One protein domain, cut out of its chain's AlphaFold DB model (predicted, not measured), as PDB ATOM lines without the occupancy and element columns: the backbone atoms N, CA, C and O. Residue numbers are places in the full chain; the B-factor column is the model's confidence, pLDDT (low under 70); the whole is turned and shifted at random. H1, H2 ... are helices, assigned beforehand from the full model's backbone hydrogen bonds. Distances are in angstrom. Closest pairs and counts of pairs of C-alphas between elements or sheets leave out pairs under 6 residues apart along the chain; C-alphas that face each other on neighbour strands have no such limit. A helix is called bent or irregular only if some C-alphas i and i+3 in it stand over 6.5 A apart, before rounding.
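AT A GLANCE: This is residues 5 to 109 and 166 to 186 of the 188 residues of an uncharacterized protein of Kribbella sp. VKM Ac-2527 (UniProt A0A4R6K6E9). Picture two lobes of helices: one holds H1, H2 and H5, and the other holds H3 and H4 with the loops round them, loosely put together. In the first lobe H2 packs on H5 and, by its residues 41 to 45, on the last part of the long helix H1; from H4 a long stretch with no named element, residues 90 to 109, leads back toward the first lobe. The printed part has 126 residues, with five named helices in the order H1, H2, H3, H4, H5 and no named strand, and its class is all helix. The whole is compact, with a radius of gyration of the C-alphas of 15.0 A, and spans 45 by 31 by 30 A.

HOW THE PARTS SIT: Begin with H1, residues 5 to 26, the longest helix. Its residues 19 to 26 alone touch H2, residues 35 to 50, which meets it with residues 41 to 45 alone; look at Asn 22 and Val 45, whose C-alphas are the closest, 6.7 A apart. The two run opposite ways at a steep tilt of 69.8 degrees, only just short of about perpendicular. H2 has a kink of 47 degrees near residue 42 and is only just irregular, with C-alphas 40 and 43 6.8 A apart. H2 touches H5, residues 173 to 184, closest at the C-alphas of Ala 46 and Val 183, 5.0 A; they run the same way at a steep tilt of 46 degrees. H1 and H5 are close but not clearly touching, closest at the C-alphas of Thr 16 and Leu 176, 7.1 A, and about perpendicular at 87 degrees. H3, residues 60 to 72, is irregular, with C-alphas 68 and 71 9.6 A apart. It is close to H4, residues 81 to 89, but not clearly touching: the closest C-alphas, of Glu 60 and Gln 83, are 8.0 A apart. H1 is apart from both H3 and H4. The O i to N i+4 pairs are within hydrogen-bond range throughout H4 and H5, and in 17 of 18 in H1, 7 of 12 in H2 and 7 of 9 in H3.

IN THESE COORDINATES: Find C-alpha 5 at (209.489, 173.629, 136.713); from there H1 runs 31.7 A to C-alpha 26 at (210.897, 198.724, 156.016). H2 measures 21.7 A, H3 18.1 A and H4 11.9 A from first to last C-alpha. H5 runs 16.2 A and ends at C-alpha 184, (219.740, 182.538, 152.639).

THE WHOLE: The C-alphas farthest apart are those of Ala 36 and Gly 91, 46.1 A. Residues 110 to 165 are not printed, and C-alphas 109 and 166 are 15.3 A apart across that cut, in the link from H4 to H5. The three links printed whole are short. The model's pLDDT is under 70 at residues 5 to 30 and 54 to 57, with a mean of 76.0 over the printed part.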
ATOM      1  N   THR A   5     209.208 172.188 136.852       26.50
ATOM      2  CA  THR A   5     209.489 173.629 136.713       26.50
ATOM      3  C   THR A   5     208.375 174.529 137.263       26.50
ATOM      4  O   THR A   5     208.651 175.628 137.717       26.50
ATOM      5  N   VAL A   6     207.116 174.071 137.275       30.81
ATOM      6  CA  VAL A   6     205.975 174.874 137.774       30.81
ATOM      7  C   VAL A   6     205.933 174.920 139.310       30.81
ATOM      8  O   VAL A   6     205.364 175.843 139.890       30.81
ATOM      9  N   ARG A   7     206.522 173.923 139.988       29.92
ATOM     10  CA  ARG A   7     206.568 173.860 141.459       29.92
ATOM     11  C   ARG A   7     207.644 174.777 142.042       29.92
ATOM     12  O   ARG A   7     207.362 175.447 143.031       29.92
ATOM     13  N   GLU A   8     208.818 174.849 141.413       28.89
ATOM     14  CA  GLU A   8     209.892 175.771 141.819       28.89
ATOM     15  C   GLU A   8     209.488 177.244 141.629       28.89
ATOM     16  O   GLU A   8     209.755 178.073 142.496       28.89
ATOM     17  N   ASP A   9     208.737 177.556 140.568       39.84
ATOM     18  CA  ASP A   9     208.294 178.924 140.252       39.84
ATOM     19  C   ASP A   9     207.311 179.487 141.300       39.84
ATOM     20  O   ASP A   9     207.401 180.643 141.707       39.84
ATOM     21  N   LYS A  10     206.412 178.652 141.845       36.47
ATOM     22  CA  LYS A  10     205.492 179.072 142.921       36.47
ATOM     23  C   LYS A  10     206.213 179.355 144.237       36.47
ATOM     24  O   LYS A  10     205.814 180.269 144.957       36.47
ATOM     25  N   ALA A  11     207.253 178.586 144.554       35.78
ATOM     26  CA  ALA A  11     208.052 178.786 145.760       35.78
ATOM     27  C   ALA A  11     208.841 180.095 145.692       35.78
ATOM     28  O   ALA A  11     208.823 180.881 146.641       35.78
ATOM     29  N   ILE A  12     209.454 180.362 144.538       37.34
ATOM     30  CA  ILE A  12     210.198 181.593 144.278       37.34
ATOM     31  C   ILE A  12     209.251 182.793 144.246       37.34
ATOM     32  O   ILE A  12     209.552 183.796 144.884       37.34
ATOM     33  N   GLN A  13     208.076 182.698 143.613       45.50
ATOM     34  CA  GLN A  13     207.076 183.774 143.628       45.50
ATOM     35  C   GLN A  13     206.554 184.065 145.040       45.50
ATOM     36  O   GLN A  13     206.504 185.228 145.430       45.50
ATOM     37  N   ASN A  14     206.263 183.035 145.845       47.16
ATOM     38  CA  ASN A  14     205.858 183.206 147.246       47.16
ATOM     39  C   ASN A  14     206.932 183.914 148.070       47.16
ATOM     40  O   ASN A  14     206.630 184.830 148.832       47.16
ATOM     41  N   LEU A  15     208.190 183.492 147.929       49.44
ATOM     42  CA  LEU A  15     209.307 184.096 148.645       49.44
ATOM     43  C   LEU A  15     209.554 185.531 148.156       49.44
ATOM     44  O   LEU A  15     209.755 186.425 148.968       49.44
ATOM     45  N   THR A  16     209.441 185.768 146.848       51.47
ATOM     46  CA  THR A  16     209.612 187.077 146.204       51.47
ATOM     47  C   THR A  16     208.536 188.069 146.630       51.47
ATOM     48  O   THR A  16     208.865 189.198 146.982       51.47
ATOM     49  N   THR A  17     207.262 187.665 146.662       56.41
ATOM     50  CA  THR A  17     206.164 188.517 147.141       56.41
ATOM     51  C   THR A  17     206.329 188.829 148.628       56.41
ATOM     52  O   THR A  17     206.296 189.996 149.004       56.41
ATOM     53  N   ARG A  18     206.633 187.821 149.460       60.38
ATOM     54  CA  ARG A  18     206.895 188.010 150.900       60.38
ATOM     55  C   ARG A  18     208.070 188.947 151.163       60.38
ATOM     56  O   ARG A  18     208.051 189.722 152.114       60.38
ATOM     57  N   LEU A  19     209.116 188.853 150.349       58.12
ATOM     58  CA  LEU A  19     210.260 189.748 150.421       58.12
ATOM     59  C   LEU A  19     209.853 191.158 150.004       58.12
ATOM     60  O   LEU A  19     210.069 192.082 150.776       58.12
ATOM     61  N   ALA A  20     209.239 191.331 148.835       56.72
ATOM     62  CA  ALA A  20     208.856 192.643 148.324       56.72
ATOM     63  C   ALA A  20     207.926 193.406 149.288       56.72
ATOM     64  O   ALA A  20     208.158 194.590 149.522       56.72
ATOM     65  N   GLU A  21     206.961 192.726 149.919       55.88
ATOM     66  CA  GLU A  21     206.099 193.307 150.961       55.88
ATOM     67  C   GLU A  21     206.907 193.772 152.182       55.88
ATOM     68  O   GLU A  21     206.807 194.925 152.596       55.88
ATOM     69  N   ASN A  22     207.777 192.911 152.721       56.66
ATOM     70  CA  ASN A  22     208.601 193.256 153.883       56.66
ATOM     71  C   ASN A  22     209.635 194.356 153.566       56.66
ATOM     72  O   ASN A  22     209.982 195.159 154.430       56.66
ATOM     73  N   PHE A  23     210.156 194.400 152.338       56.44
ATOM     74  CA  PHE A  23     211.166 195.372 151.915       56.44
ATOM     75  C   PHE A  23     210.576 196.766 151.681       56.44
ATOM     76  O   PHE A  23     211.236 197.749 152.027       56.44
ATOM     77  N   ALA A  24     209.363 196.858 151.130       54.38
ATOM     78  CA  ALA A  24     208.694 198.134 150.895       54.38
ATOM     79  C   ALA A  24     208.272 198.813 152.213       54.38
ATOM     80  O   ALA A  24     208.556 199.997 152.398       54.38
ATOM     81  N   ASP A  25     207.727 198.047 153.168       54.16
ATOM     82  CA  ASP A  25     207.356 198.538 154.507       54.16
ATOM     83  C   ASP A  25     208.581 199.085 155.272       54.16
ATOM     84  O   ASP A  25     208.600 200.199 155.801       54.16
ATOM     85  N   ILE A  26     209.699 198.353 155.247       58.06
ATOM     86  CA  ILE A  26     210.897 198.724 156.016       58.06
ATOM     87  C   ILE A  26     211.680 199.896 155.393       58.06
ATOM     88  O   ILE A  26     212.434 200.583 156.102       58.06
ATOM     89  N   HIS A  27     211.534 200.129 154.086       57.25
ATOM     90  CA  HIS A  27     212.200 201.215 153.363       57.25
ATOM     91  C   HIS A  27     211.284 202.431 153.107       57.25
ATOM     92  O   HIS A  27     211.647 203.306 152.323       57.25
ATOM     93  N   GLY A  28     210.150 202.534 153.813       55.81
ATOM     94  CA  GLY A  28     209.308 203.736 153.837       55.81
ATOM     95  C   GLY A  28     208.808 204.133 152.451       55.81
ATOM     96  O   GLY A  28     209.151 205.208 151.960       55.81
ATOM     97  N   ASP A  29     208.065 203.229 151.813       57.09
ATOM     98  CA  ASP A  29     207.417 203.390 150.500       57.09
ATOM     99  C   ASP A  29     208.369 203.503 149.301       57.09
ATOM    100  O   ASP A  29     207.939 203.677 148.163       57.09
ATOM    101  N   THR A  30     209.680 203.385 149.517       64.31
ATOM    102  CA  THR A  30     210.662 203.434 148.431       64.31
ATOM    103  C   THR A  30     211.157 202.031 148.115       64.31
ATOM    104  O   THR A  30     211.699 201.352 148.985       64.31
ATOM    105  N   VAL A  31     211.036 201.609 146.857       73.06
ATOM    106  CA  VAL A  31     211.557 200.318 146.389       73.06
ATOM    107  C   VAL A  31     213.047 200.201 146.719       73.06
ATOM    108  O   VAL A  31     213.832 201.103 146.420       73.06
ATOM    109  N   VAL A  32     213.446 199.089 147.339       75.62
ATOM    110  CA  VAL A  32     214.859 198.809 147.615       75.62
ATOM    111  C   VAL A  32     215.587 198.674 146.285       75.62
ATOM    112  O   VAL A  32     215.266 197.795 145.492       75.62
ATOM    113  N   GLN A  33     216.552 199.555 146.036       76.12
ATOM    114  CA  GLN A  33     217.374 199.516 144.831       76.12
ATOM    115  C   GLN A  33     218.832 199.820 145.166       76.12
ATOM    116  O   GLN A  33     219.148 200.816 145.821       76.12
ATOM    117  N   GLY A  34     219.719 198.959 144.669       77.38
ATOM    118  CA  GLY A  34     221.161 199.102 144.803       77.38
ATOM    119  C   GLY A  34     221.726 198.636 146.146       77.38
ATOM    120  O   GLY A  34     221.062 198.599 147.183       77.38
ATOM    121  N   GLU A  35     223.023 198.337 146.125       82.19
ATOM    122  CA  GLU A  35     223.748 197.649 147.199       82.19
ATOM    123  C   GLU A  35     223.649 198.345 148.571       82.19
ATOM    124  O   GLU A  35     223.572 197.695 149.615       82.19
ATOM    125  N   ALA A  36     223.638 199.683 148.599       83.44
ATOM    126  CA  ALA A  36     223.542 200.443 149.844       83.44
ATOM    127  C   ALA A  36     222.173 200.273 150.531       83.44
ATOM    128  O   ALA A  36     222.112 200.163 151.758       83.44
ATOM    129  N   ALA A  37     221.089 200.229 149.750       82.50
ATOM    130  CA  ALA A  37     219.744 199.997 150.267       82.50
ATOM    131  C   ALA A  37     219.588 198.539 150.720       82.50
ATOM    132  O   ALA A  37     219.114 198.287 151.828       82.50
ATOM    133  N   GLU A  38     220.090 197.588 149.928       84.62
ATOM    134  CA  GLU A  38     220.089 196.158 150.262       84.62
ATOM    135  C   GLU A  38     220.778 195.896 151.613       84.62
ATOM    136  O   GLU A  38     220.184 195.311 152.523       84.62
ATOM    137  N   LYS A  39     221.992 196.430 151.809       85.25
ATOM    138  CA  LYS A  39     222.751 196.314 153.071       85.25
ATOM    139  C   LYS A  39     222.028 196.907 154.279       85.25
ATOM    140  O   LYS A  39     222.240 196.448 155.400       85.25
ATOM    141  N   LYS A  40     221.191 197.927 154.075       85.06
ATOM    142  CA  LYS A  40     220.423 198.574 155.145       85.06
ATOM    143  C   LYS A  40     219.204 197.749 155.558       85.06
ATOM    144  O   LYS A  40     218.850 197.761 156.738       85.06
ATOM    145  N   VAL A  41     218.552 197.069 154.611       84.25
ATOM    146  CA  VAL A  41     217.289 196.366 154.881       84.25
ATOM    147  C   VAL A  41     217.491 194.893 155.242       84.25
ATOM    148  O   VAL A  41     216.771 194.384 156.101       84.25
ATOM    149  N   LEU A  42     218.510 194.228 154.690       85.56
ATOM    150  CA  LEU A  42     218.813 192.820 154.979       85.56
ATOM    151  C   LEU A  42     218.840 192.469 156.481       85.56
ATOM    152  O   LEU A  42     218.168 191.508 156.856       85.56
ATOM    153  N   PRO A  43     219.508 193.236 157.371       87.56
ATOM    154  CA  PRO A  43     219.533 192.920 158.804       87.56
ATOM    155  C   PRO A  43     218.166 192.988 159.496       87.56
ATOM    156  O   PRO A  43     218.006 192.429 160.575       87.56
ATOM    157  N   LYS A  44     217.194 193.692 158.906       85.12
ATOM    158  CA  LYS A  44     215.835 193.824 159.445       85.12
ATOM    159  C   LYS A  44     214.900 192.740 158.917       85.12
ATOM    160  O   LYS A  44     214.036 192.283 159.653       85.12
ATOM    161  N   VAL A  45     215.079 192.330 157.660       81.69
ATOM    162  CA  VAL A  45     214.218 191.335 157.005       81.69
ATOM    163  C   VAL A  45     214.661 189.911 157.308       81.69
ATOM    164  O   VAL A  45     213.811 189.066 157.563       81.69
ATOM    165  N   ALA A  46     215.965 189.630 157.331       84.25
ATOM    166  CA  ALA A  46     216.463 188.270 157.533       84.25
ATOM    167  C   ALA A  46     215.927 187.589 158.816       84.25
ATOM    168  O   ALA A  46     215.499 186.438 158.710       84.25
ATOM    169  N   PRO A  47     215.842 188.261 159.986       83.69
ATOM    170  CA  PRO A  47     215.241 187.662 161.180       83.69
ATOM    171  C   PRO A  47     213.787 187.226 160.976       83.69
ATOM    172  O   PRO A  47     213.413 186.149 161.424       83.69
ATOM    173  N   LEU A  48     212.990 187.983 160.208       79.50
ATOM    174  CA  LEU A  48     211.595 187.627 159.923       79.50
ATOM    175  C   LEU A  48     211.476 186.286 159.198       79.50
ATOM    176  O   LEU A  48     210.456 185.624 159.330       79.50
ATOM    177  N   PHE A  49     212.482 185.892 158.420       76.38
ATOM    178  CA  PHE A  49     212.507 184.620 157.698       76.38
ATOM    179  C   PHE A  49     213.075 183.485 158.556       76.38
ATOM    180  O   PHE A  49     212.534 182.379 158.540       76.38
ATOM    181  N   VAL A  50     214.125 183.756 159.334       78.38
ATOM    182  CA  VAL A  50     214.757 182.755 160.209       78.38
ATOM    183  C   VAL A  50     213.844 182.377 161.380       78.38
ATOM    184  O   VAL A  50     213.703 181.192 161.679       78.38
ATOM    185  N   ASP A  51     213.150 183.346 161.981       78.12
ATOM    186  CA  ASP A  51     212.248 183.120 163.120       78.12
ATOM    187  C   ASP A  51     211.002 182.299 162.743       78.12
ATOM    188  O   ASP A  51     210.357 181.704 163.606       78.12
ATOM    189  N   GLN A  52     210.671 182.219 161.449       70.12
ATOM    190  CA  GLN A  52     209.595 181.361 160.941       70.12
ATOM    191  C   GLN A  52     209.991 179.880 160.862       70.12
ATOM    192  O   GLN A  52     209.122 179.024 160.687       70.12
ATOM    193  N   GLY A  53     211.280 179.563 161.010       70.50
ATOM    194  CA  GLY A  53     211.795 178.204 160.886       70.50
ATOM    195  C   GLY A  53     211.654 177.642 159.469       70.50
ATOM    196  O   GLY A  53     211.601 178.376 158.481       70.50
ATOM    197  N   TYR A  54     211.621 176.312 159.357       64.75
ATOM    198  CA  TYR A  54     211.424 175.646 158.072       64.75
ATOM    199  C   TYR A  54     209.968 175.797 157.623       64.75
ATOM    200  O   TYR A  54     209.069 175.171 158.187       64.75
ATOM    201  N   THR A  55     209.736 176.619 156.603       62.72
ATOM    202  CA  THR A  55     208.435 176.728 155.939       62.72
ATOM    203  C   THR A  55     208.415 175.861 154.691       62.72
ATOM    204  O   THR A  55     209.428 175.739 154.004       62.72
ATOM    205  N   ASP A  56     207.255 175.290 154.374       63.66
ATOM    206  CA  ASP A  56     207.071 174.574 153.116       63.66
ATOM    207  C   ASP A  56     207.382 175.484 151.912       63.66
ATOM    208  O   ASP A  56     207.303 176.714 151.977       63.66
ATOM    209  N   THR A  57     207.711 174.862 150.788       68.12
ATOM    210  CA  THR A  57     207.981 175.517 149.500       68.12
ATOM    211  C   THR A  57     206.763 176.265 148.945       68.12
ATOM    212  O   THR A  57     206.885 177.079 148.038       68.12
ATOM    213  N   SER A  58     205.572 176.021 149.487       73.00
ATOM    214  CA  SER A  58     204.326 176.675 149.099       73.00
ATOM    215  C   SER A  58     203.717 177.410 150.288       73.00
ATOM    216  O   SER A  58     203.802 176.940 151.420       73.00
ATOM    217  N   SER A  59     203.018 178.515 150.027       77.56
ATOM    218  CA  SER A  59     202.151 179.169 151.013       77.56
ATOM    219  C   SER A  59     200.997 178.271 151.478       77.56
ATOM    220  O   SER A  59     200.415 178.526 152.528       77.56
ATOM    221  N   GLU A  60     200.666 177.215 150.724       82.38
ATOM    222  CA  GLU A  60     199.596 176.265 151.046       82.38
ATOM    223  C   GLU A  60     199.837 175.534 152.371       82.38
ATOM    224  O   GLU A  60     198.964 175.569 153.230       82.38
ATOM    225  N   GLY A  61     201.028 174.967 152.594       83.56
ATOM    226  CA  GLY A  61     201.331 174.215 153.820       83.56
ATOM    227  C   GLY A  61     201.171 175.053 155.100       83.56
ATOM    228  O   GLY A  61     200.370 174.697 155.969       83.56
ATOM    229  N   PRO A  62     201.854 176.210 155.222       83.62
ATOM    230  CA  PRO A  62     201.684 177.113 156.359       83.62
ATOM    231  C   PRO A  62     200.245 177.614 156.531       83.62
ATOM    232  O   PRO A  62     199.794 177.813 157.661       83.62
ATOM    233  N   PHE A  63     199.507 177.815 155.435       89.06
ATOM    234  CA  PHE A  63     198.114 178.244 155.510       89.06
ATOM    235  C   PHE A  63     197.178 177.129 155.987       89.06
ATOM    236  O   PHE A  63     196.304 177.381 156.814       89.06
ATOM    237  N   GLU A  64     197.369 175.888 155.542       88.75
ATOM    238  CA  GLU A  64     196.623 174.730 156.048       88.75
ATOM    239  C   GLU A  64     196.871 174.506 157.541       88.75
ATOM    240  O   GLU A  64     195.925 174.254 158.297       88.75
ATOM    241  N   ASP A  65     198.120 174.665 157.984       86.62
ATOM    242  CA  ASP A  65     198.490 174.661 159.397       86.62
ATOM    243  C   ASP A  65     197.770 175.773 160.168       86.62
ATOM    244  O   ASP A  65     197.210 175.523 161.237       86.62
ATOM    245  N   TYR A  66     197.727 176.988 159.618       89.62
ATOM    246  CA  TYR A  66     196.999 178.109 160.211       89.62
ATOM    247  C   TYR A  66     195.497 177.816 160.333       89.62
ATOM    248  O   TYR A  66     194.913 177.994 161.404       89.62
ATOM    249  N   LEU A  67     194.863 177.291 159.280       91.56
ATOM    250  CA  LEU A  67     193.447 176.913 159.296       91.56
ATOM    251  C   LEU A  67     193.168 175.793 160.312       91.56
ATOM    252  O   LEU A  67     192.183 175.842 161.058       91.56
ATOM    253  N   SER A  68     194.048 174.796 160.391       90.62
ATOM    254  CA  SER A  68     193.842 173.578 161.183       90.62
ATOM    255  C   SER A  68     194.200 173.754 162.657       90.62
ATOM    256  O   SER A  68     193.405 173.398 163.530       90.62
ATOM    257  N   LEU A  69     195.354 174.352 162.943       87.81
ATOM    258  CA  LEU A  69     195.952 174.447 164.279       87.81
ATOM    259  C   LEU A  69     195.727 175.828 164.913       87.81
ATOM    260  O   LEU A  69     195.747 175.956 166.137       87.81
ATOM    261  N   GLY A  70     195.402 176.837 164.100       83.06
ATOM    262  CA  GLY A  70     195.034 178.171 164.563       83.06
ATOM    263  C   GLY A  70     196.173 178.911 165.260       83.06
ATOM    264  O   GLY A  70     197.352 178.565 165.143       83.06
ATOM    265  N   MET A  71     195.793 179.923 166.045       77.19
ATOM    266  CA  MET A  71     196.723 180.866 166.678       77.19
ATOM    267  C   MET A  71     197.759 180.217 167.609       77.19
ATOM    268  O   MET A  71     198.776 180.837 167.897       77.19
ATOM    269  N   GLY A  72     197.509 178.996 168.099       80.50
ATOM    270  CA  GLY A  72     198.409 178.313 169.032       80.50
ATOM    271  C   GLY A  72     199.728 177.858 168.404       80.50
ATOM    272  O   GLY A  72     200.747 177.874 169.085       80.50
ATOM    273  N   LYS A  73     199.719 177.468 167.121       81.81
ATOM    274  CA  LYS A  73     200.942 177.101 166.382       81.81
ATOM    275  C   LYS A  73     201.471 178.274 165.565       81.81
ATOM    276  O   LYS A  73     202.656 178.576 165.627       81.81
ATOM    277  N   THR A  74     200.576 178.924 164.824       79.31
ATOM    278  CA  THR A  74     200.926 179.971 163.863       79.31
ATOM    279  C   THR A  74     200.004 181.163 164.121       79.31
ATOM    280  O   THR A  74     198.879 181.177 163.628       79.31
ATOM    281  N   PRO A  75     200.409 182.152 164.938       82.38
ATOM    282  CA  PRO A  75     199.555 183.302 165.247       82.38
ATOM    283  C   PRO A  75     199.318 184.203 164.027       82.38
ATOM    284  O   PRO A  75     198.268 184.834 163.928       82.38
ATOM    285  N   MET A  76     200.265 184.232 163.084       86.25
ATOM    286  CA  MET A  76     200.208 185.006 161.846       86.25
ATOM    287  C   MET A  76     200.896 184.237 160.718       86.25
ATOM    288  O   MET A  76     201.926 183.605 160.943       86.25
ATOM    289  N   VAL A  77     200.333 184.304 159.512       85.81
ATOM    290  CA  VAL A  77     200.895 183.690 158.306       85.81
ATOM    291  C   VAL A  77     200.745 184.653 157.130       85.81
ATOM    292  O   VAL A  77     199.698 185.279 156.978       85.81
ATOM    293  N   ASN A  78     201.792 184.783 156.314       84.81
ATOM    294  CA  ASN A  78     201.719 185.515 155.052       84.81
ATOM    295  C   ASN A  78     201.208 184.563 153.953       84.81
ATOM    296  O   ASN A  78     201.778 183.487 153.749       84.81
ATOM    297  N   VAL A  79     200.109 184.943 153.301       86.88
ATOM    298  CA  VAL A  79     199.382 184.150 152.301       86.88
ATOM    299  C   VAL A  79     198.816 185.060 151.220       86.88
ATOM    300  O   VAL A  79     198.575 186.242 151.461       86.88
ATOM    301  N   TYR A  80     198.506 184.502 150.050       88.81
ATOM    302  CA  TYR A  80     197.763 185.260 149.046       88.81
ATOM    303  C   TYR A  80     196.332 185.545 149.502       88.81
ATOM    304  O   TYR A  80     195.658 184.670 150.055       88.81
ATOM    305  N   GLU A  81     195.815 186.721 149.130       92.06
ATOM    306  CA  GLU A  81     194.397 187.061 149.302       92.06
ATOM    307  C   GLU A  81     193.492 185.978 148.703       92.06
ATOM    308  O   GLU A  81     192.511 185.590 149.331       92.06
ATOM    309  N   ALA A  82     193.851 185.433 147.535       92.12
ATOM    310  CA  ALA A  82     193.056 184.403 146.873       92.12
ATOM    311  C   ALA A  82     192.906 183.128 147.717       92.12
ATOM    312  O   ALA A  82     191.817 182.566 147.776       92.12
ATOM    313  N   GLN A  83     193.956 182.710 148.434       92.75
ATOM    314  CA  GLN A  83     193.889 181.546 149.325       92.75
ATOM    315  C   GLN A  83     192.974 181.821 150.522       92.75
ATOM    316  O   GLN A  83     192.130 180.990 150.862       92.75
ATOM    317  N   PHE A  84     193.095 183.005 151.135       94.06
ATOM    318  CA  PHE A  84     192.215 183.408 152.232       94.06
ATOM    319  C   PHE A  84     190.754 183.526 151.779       94.06
ATOM    320  O   PHE A  84     189.851 183.020 152.448       94.06
ATOM    321  N   ALA A  85     190.516 184.159 150.630       95.00
ATOM    322  CA  ALA A  85     189.191 184.331 150.055       95.00
ATOM    323  C   ALA A  85     188.559 182.983 149.683       95.00
ATOM    324  O   ALA A  85     187.408 182.755 150.044       95.00
ATOM    325  N   ASP A  86     189.298 182.063 149.053       95.50
ATOM    326  CA  ASP A  86     188.827 180.699 148.775       95.50
ATOM    327  C   ASP A  86     188.426 179.973 150.067       95.50
ATOM    328  O   ASP A  86     187.320 179.435 150.167       95.50
ATOM    329  N   ALA A  87     189.273 180.027 151.101       95.00
ATOM    330  CA  ALA A  87     188.968 179.433 152.399       95.00
ATOM    331  C   ALA A  87     187.709 180.044 153.036       95.00
ATOM    332  O   ALA A  87     186.882 179.317 153.590       95.00
ATOM    333  N   ALA A  88     187.526 181.361 152.928       95.44
ATOM    334  CA  ALA A  88     186.348 182.063 153.428       95.44
ATOM    335  C   ALA A  88     185.070 181.683 152.668       95.44
ATOM    336  O   ALA A  88     184.058 181.357 153.289       95.44
ATOM    337  N   ILE A  89     185.123 181.671 151.331       95.38
ATOM    338  CA  ILE A  89     184.007 181.300 150.446       95.38
ATOM    339  C   ILE A  89     183.519 179.883 150.761       95.38
ATOM    340  O   ILE A  89     182.309 179.640 150.794       95.38
ATOM    341  N   HIS A  90     184.453 178.972 151.035       94.50
ATOM    342  CA  HIS A  90     184.180 177.570 151.342       94.50
ATOM    343  C   HIS A  90     183.987 177.284 152.842       94.50
ATOM    344  O   HIS A  90     183.893 176.121 153.231       94.50
ATOM    345  N   GLY A  91     183.906 178.313 153.694       93.88
ATOM    346  CA  GLY A  91     183.573 178.164 155.116       93.88
ATOM    347  C   GLY A  91     184.651 177.484 155.968       93.88
ATOM    348  O   GLY A  91     184.331 176.896 156.997       93.88
ATOM    349  N   LYS A  92     185.920 177.551 155.553       93.94
ATOM    350  CA  LYS A  92     187.062 176.957 156.269       93.94
ATOM    351  C   LYS A  92     187.625 177.858 157.378       93.94
ATOM    352  O   LYS A  92     188.421 177.393 158.190       93.94
ATOM    353  N   LEU A  93     187.240 179.138 157.422       92.25
ATOM    354  CA  LEU A  93     187.727 180.082 158.431       92.25
ATOM    355  C   LEU A  93     187.105 179.830 159.807       92.25
ATOM    356  O   LEU A  93     185.903 179.600 159.939       92.25
ATOM    357  N   LYS A  94     187.929 179.951 160.849       90.56
ATOM    358  CA  LYS A  94     187.499 179.919 162.251       90.56
ATOM    359  C   LYS A  94     187.249 181.339 162.776       90.56
ATOM    360  O   LYS A  94     187.849 182.291 162.272       90.56
ATOM    361  N   PRO A  95     186.405 181.509 163.814       89.38
ATOM    362  CA  PRO A  95     186.224 182.804 164.465       89.38
ATOM    363  C   PRO A  95     187.558 183.421 164.906       89.38
ATOM    364  O   PRO A  95     188.399 182.736 165.483       89.38
ATOM    365  N   GLY A  96     187.735 184.718 164.641       87.56
ATOM    366  CA  GLY A  96     188.951 185.466 164.979       87.56
ATOM    367  C   GLY A  96     190.035 185.467 163.896       87.56
ATOM    368  O   GLY A  96     190.971 186.253 164.003       87.56
ATOM    369  N   MET A  97     189.906 184.656 162.841       91.38
ATOM    370  CA  MET A  97     190.785 184.752 161.672       91.38
ATOM    371  C   MET A  97     190.427 185.992 160.855       91.38
ATOM    372  O   MET A  97     189.284 186.151 160.419       91.38
ATOM    373  N   VAL A  98     191.408 186.864 160.649       91.44
ATOM    374  CA  VAL A  98     191.252 188.130 159.928       91.44
ATOM    375  C   VAL A  98     192.358 188.277 158.895       91.44
ATOM    376  O   VAL A  98     193.478 187.818 159.112       91.44
ATOM    377  N   LEU A  99     192.032 188.921 157.777       92.12
ATOM    378  CA  LEU A  99     193.002 189.289 156.755       92.12
ATOM    379  C   LEU A  99     193.504 190.710 157.024       92.12
ATOM    380  O   LEU A  99     192.709 191.613 157.285       92.12
ATOM    381  N   MET A 100     194.818 190.892 156.956       89.69
ATOM    382  CA  MET A 100     195.480 192.192 157.047       89.69
ATOM    383  C   MET A 100     196.269 192.430 155.764       89.69
ATOM    384  O   MET A 100     196.818 191.484 155.202       89.69
ATOM    385  N   TYR A 101     196.325 193.685 155.331       86.25
ATOM    386  CA  TYR A 101     197.115 194.111 154.183       86.25
ATOM    387  C   TYR A 101     198.255 194.995 154.693       86.25
ATOM    388  O   TYR A 101     197.963 195.956 155.413       86.25
ATOM    389  N   PRO A 102     199.525 194.689 154.374       81.62
ATOM    390  CA  PRO A 102     200.602 195.643 154.595       81.62
ATOM    391  C   PRO A 102     200.357 196.903 153.751       81.62
ATOM    392  O   PRO A 102     199.703 196.847 152.710       81.62
ATOM    393  N   SER A 103     200.851 198.045 154.221       77.56
ATOM    394  CA  SER A 103     200.819 199.315 153.491       77.56
ATOM    395  C   SER A 103     202.266 199.806 153.414       77.56
ATOM    396  O   SER A 103     202.815 200.128 154.468       77.56
ATOM    397  N   PRO A 104     202.902 199.776 152.235       74.94
ATOM    398  CA  PRO A 104     202.336 199.378 150.949       74.94
ATOM    399  C   PRO A 104     202.260 197.847 150.798       74.94
ATOM    400  O   PRO A 104     203.031 197.097 151.397       74.94
ATOM    401  N   THR A 105     201.330 197.367 149.973       78.06
ATOM    402  CA  THR A 105     201.183 195.949 149.613       78.06
ATOM    403  C   THR A 105     201.811 195.657 148.256       78.06
ATOM    404  O   THR A 105     202.056 196.558 147.459       78.06
ATOM    405  N   VAL A 106     202.013 194.379 147.937       79.00
ATOM    406  CA  VAL A 106     202.390 193.942 146.588       79.00
ATOM    407  C   VAL A 106     201.228 193.184 145.955       79.00
ATOM    408  O   VAL A 106     200.571 192.372 146.601       79.00
ATOM    409  N   LEU A 107     200.946 193.459 144.680       79.75
ATOM    410  CA  LEU A 107     199.889 192.770 143.943       79.75
ATOM    411  C   LEU A 107     200.470 191.639 143.090       79.75
ATOM    412  O   LEU A 107     201.106 191.883 142.062       79.75
ATOM    413  N   SER A 108     200.169 190.396 143.453       78.62
ATOM    414  CA  SER A 108     200.568 189.228 142.664       78.62
ATOM    415  C   SER A 108     199.684 189.054 141.428       78.62
ATOM    416  O   SER A 108     198.507 188.692 141.515       78.62
ATOM    417  N   LYS A 109     200.267 189.290 140.248       77.38
ATOM    418  CA  LYS A 109     199.610 189.100 138.948       77.38
ATOM    419  C   LYS A 109     199.954 187.729 138.372       77.38
ATOM    420  O   LYS A 109     201.092 187.477 137.985       77.38
ATOM    421  N   ASP A 166     197.317 201.090 147.833       75.81
ATOM    422  CA  ASP A 166     198.720 201.334 148.161       75.81
ATOM    423  C   ASP A 166     199.598 200.161 147.715       75.81
ATOM    424  O   ASP A 166     199.982 199.313 148.516       75.81
ATOM    425  N   VAL A 167     199.805 200.045 146.402       76.38
ATOM    426  CA  VAL A 167     200.596 198.971 145.792       76.38
ATOM    427  C   VAL A 167     201.999 199.480 145.481       76.38
ATOM    428  O   VAL A 167     202.160 200.357 144.633       76.38
ATOM    429  N   ALA A 168     203.008 198.896 146.124       76.88
ATOM    430  CA  ALA A 168     204.406 199.157 145.812       76.88
ATOM    431  C   ALA A 168     204.858 198.391 144.562       76.88
ATOM    432  O   ALA A 168     204.442 197.257 144.303       76.88
ATOM    433  N   ASP A 169     205.784 199.001 143.824       75.31
ATOM    434  CA  ASP A 169     206.551 198.309 142.797       75.31
ATOM    435  C   ASP A 169     207.528 197.312 143.440       75.31
ATOM    436  O   ASP A 169     208.093 197.541 144.514       75.31
ATOM    437  N   THR A 170     207.759 196.186 142.770       73.06
ATOM    438  CA  THR A 170     208.755 195.209 143.219       73.06
ATOM    439  C   THR A 170     210.169 195.672 142.855       73.06
ATOM    440  O   THR A 170     210.349 196.297 141.804       73.06
ATOM    441  N   PRO A 171     211.199 195.328 143.654       78.00
ATOM    442  CA  PRO A 171     212.586 195.526 143.247       78.00
ATOM    443  C   PRO A 171     212.902 194.821 141.923       78.00
ATOM    444  O   PRO A 171     212.174 193.932 141.476       78.00
ATOM    445  N   THR A 172     214.003 195.221 141.284       79.88
ATOM    446  CA  THR A 172     214.481 194.541 140.075       79.88
ATOM    447  C   THR A 172     214.828 193.087 140.384       79.88
ATOM    448  O   THR A 172     215.142 192.747 141.526       79.88
ATOM    449  N   TYR A 173     214.803 192.236 139.356       80.31
ATOM    450  CA  TYR A 173     215.191 190.829 139.481       80.31
ATOM    451  C   TYR A 173     216.561 190.673 140.162       80.31
ATOM    452  O   TYR A 173     216.665 189.980 141.167       80.31
ATOM    453  N   ASP A 174     217.574 191.410 139.695       81.25
ATOM    454  CA  ASP A 174     218.928 191.351 140.257       81.25
ATOM    455  C   ASP A 174     218.967 191.731 141.748       81.25
ATOM    456  O   ASP A 174     219.607 191.053 142.550       81.25
ATOM    457  N   THR A 175     218.246 192.786 142.150       83.19
ATOM    458  CA  THR A 175     218.162 193.171 143.566       83.19
ATOM    459  C   THR A 175     217.413 192.121 144.386       83.19
ATOM    460  O   THR A 175     217.832 191.817 145.500       83.19
ATOM    461  N   LEU A 176     216.337 191.523 143.864       82.19
ATOM    462  CA  LEU A 176     215.630 190.436 144.549       82.19
ATOM    463  C   LEU A 176     216.537 189.224 144.778       82.19
ATOM    464  O   LEU A 176     216.567 188.714 145.895       82.19
ATOM    465  N   GLU A 177     217.307 188.808 143.773       83.06
ATOM    466  CA  GLU A 177     218.272 187.706 143.893       83.06
ATOM    467  C   GLU A 177     219.349 188.009 144.944       83.06
ATOM    468  O   GLU A 177     219.626 187.187 145.817       83.06
ATOM    469  N   HIS A 178     219.901 189.226 144.964       84.88
ATOM    470  CA  HIS A 178     220.865 189.617 145.999       84.88
ATOM    471  C   HIS A 178     220.265 189.599 147.410       84.88
ATOM    472  O   HIS A 178     220.927 189.195 148.374       84.88
ATOM    473  N   LEU A 179     219.010 190.033 147.550       84.25
ATOM    474  CA  LEU A 179     218.297 190.001 148.821       84.25
ATOM    475  C   LEU A 179     218.011 188.558 149.261       84.25
ATOM    476  O   LEU A 179     218.226 188.226 150.428       84.25
ATOM    477  N   LEU A 180     217.597 187.693 148.333       82.38
ATOM    478  CA  LEU A 180     217.385 186.260 148.544       82.38
ATOM    479  C   LEU A 180     218.663 185.563 149.015       82.38
ATOM    480  O   LEU A 180     218.648 184.851 150.023       82.38
ATOM    481  N   ASP A 181     219.783 185.822 148.348       86.12
ATOM    482  CA  ASP A 181     221.099 185.323 148.740       86.12
ATOM    483  C   ASP A 181     221.508 185.823 150.130       86.12
ATOM    484  O   ASP A 181     222.080 185.081 150.938       86.12
ATOM    485  N   GLY A 182     221.232 187.096 150.424       85.25
ATOM    486  CA  GLY A 182     221.502 187.708 151.722       85.25
ATOM    487  C   GLY A 182     220.722 187.045 152.856       85.25
ATOM    488  O   GLY A 182     221.301 186.709 153.892       85.25
ATOM    489  N   VAL A 183     219.425 186.801 152.650       83.69
ATOM    490  CA  VAL A 183     218.571 186.092 153.615       83.69
ATOM    491  C   VAL A 183     219.011 184.631 153.751       83.69
ATOM    492  O   VAL A 183     219.188 184.157 154.871       83.69
ATOM    493  N   SER A 184     219.298 183.943 152.644       81.88
ATOM    494  CA  SER A 184     219.740 182.538 152.639       81.88
ATOM    495  C   SER A 184     221.004 182.315 153.474       81.88
ATOM    496  O   SER A 184     221.099 181.348 154.227       81.88
ATOM    497  N   LYS A 185     221.954 183.260 153.436       85.00
ATOM    498  CA  LYS A 185     223.179 183.226 154.260       85.00
ATOM    499  C   LYS A 185     222.926 183.315 155.771       85.00
ATOM    500  O   LYS A 185     223.864 183.069 156.534       85.00
ATOM    501  N   SER A 186     221.712 183.674 156.189       81.38
ATOM    502  CA  SER A 186     221.315 183.820 157.595       81.38
ATOM    503  C   SER A 186     220.759 182.529 158.212       81.38
ATOM    504  O   SER A 186     220.723 182.434 159.434       81.38
TER     505      SER A 186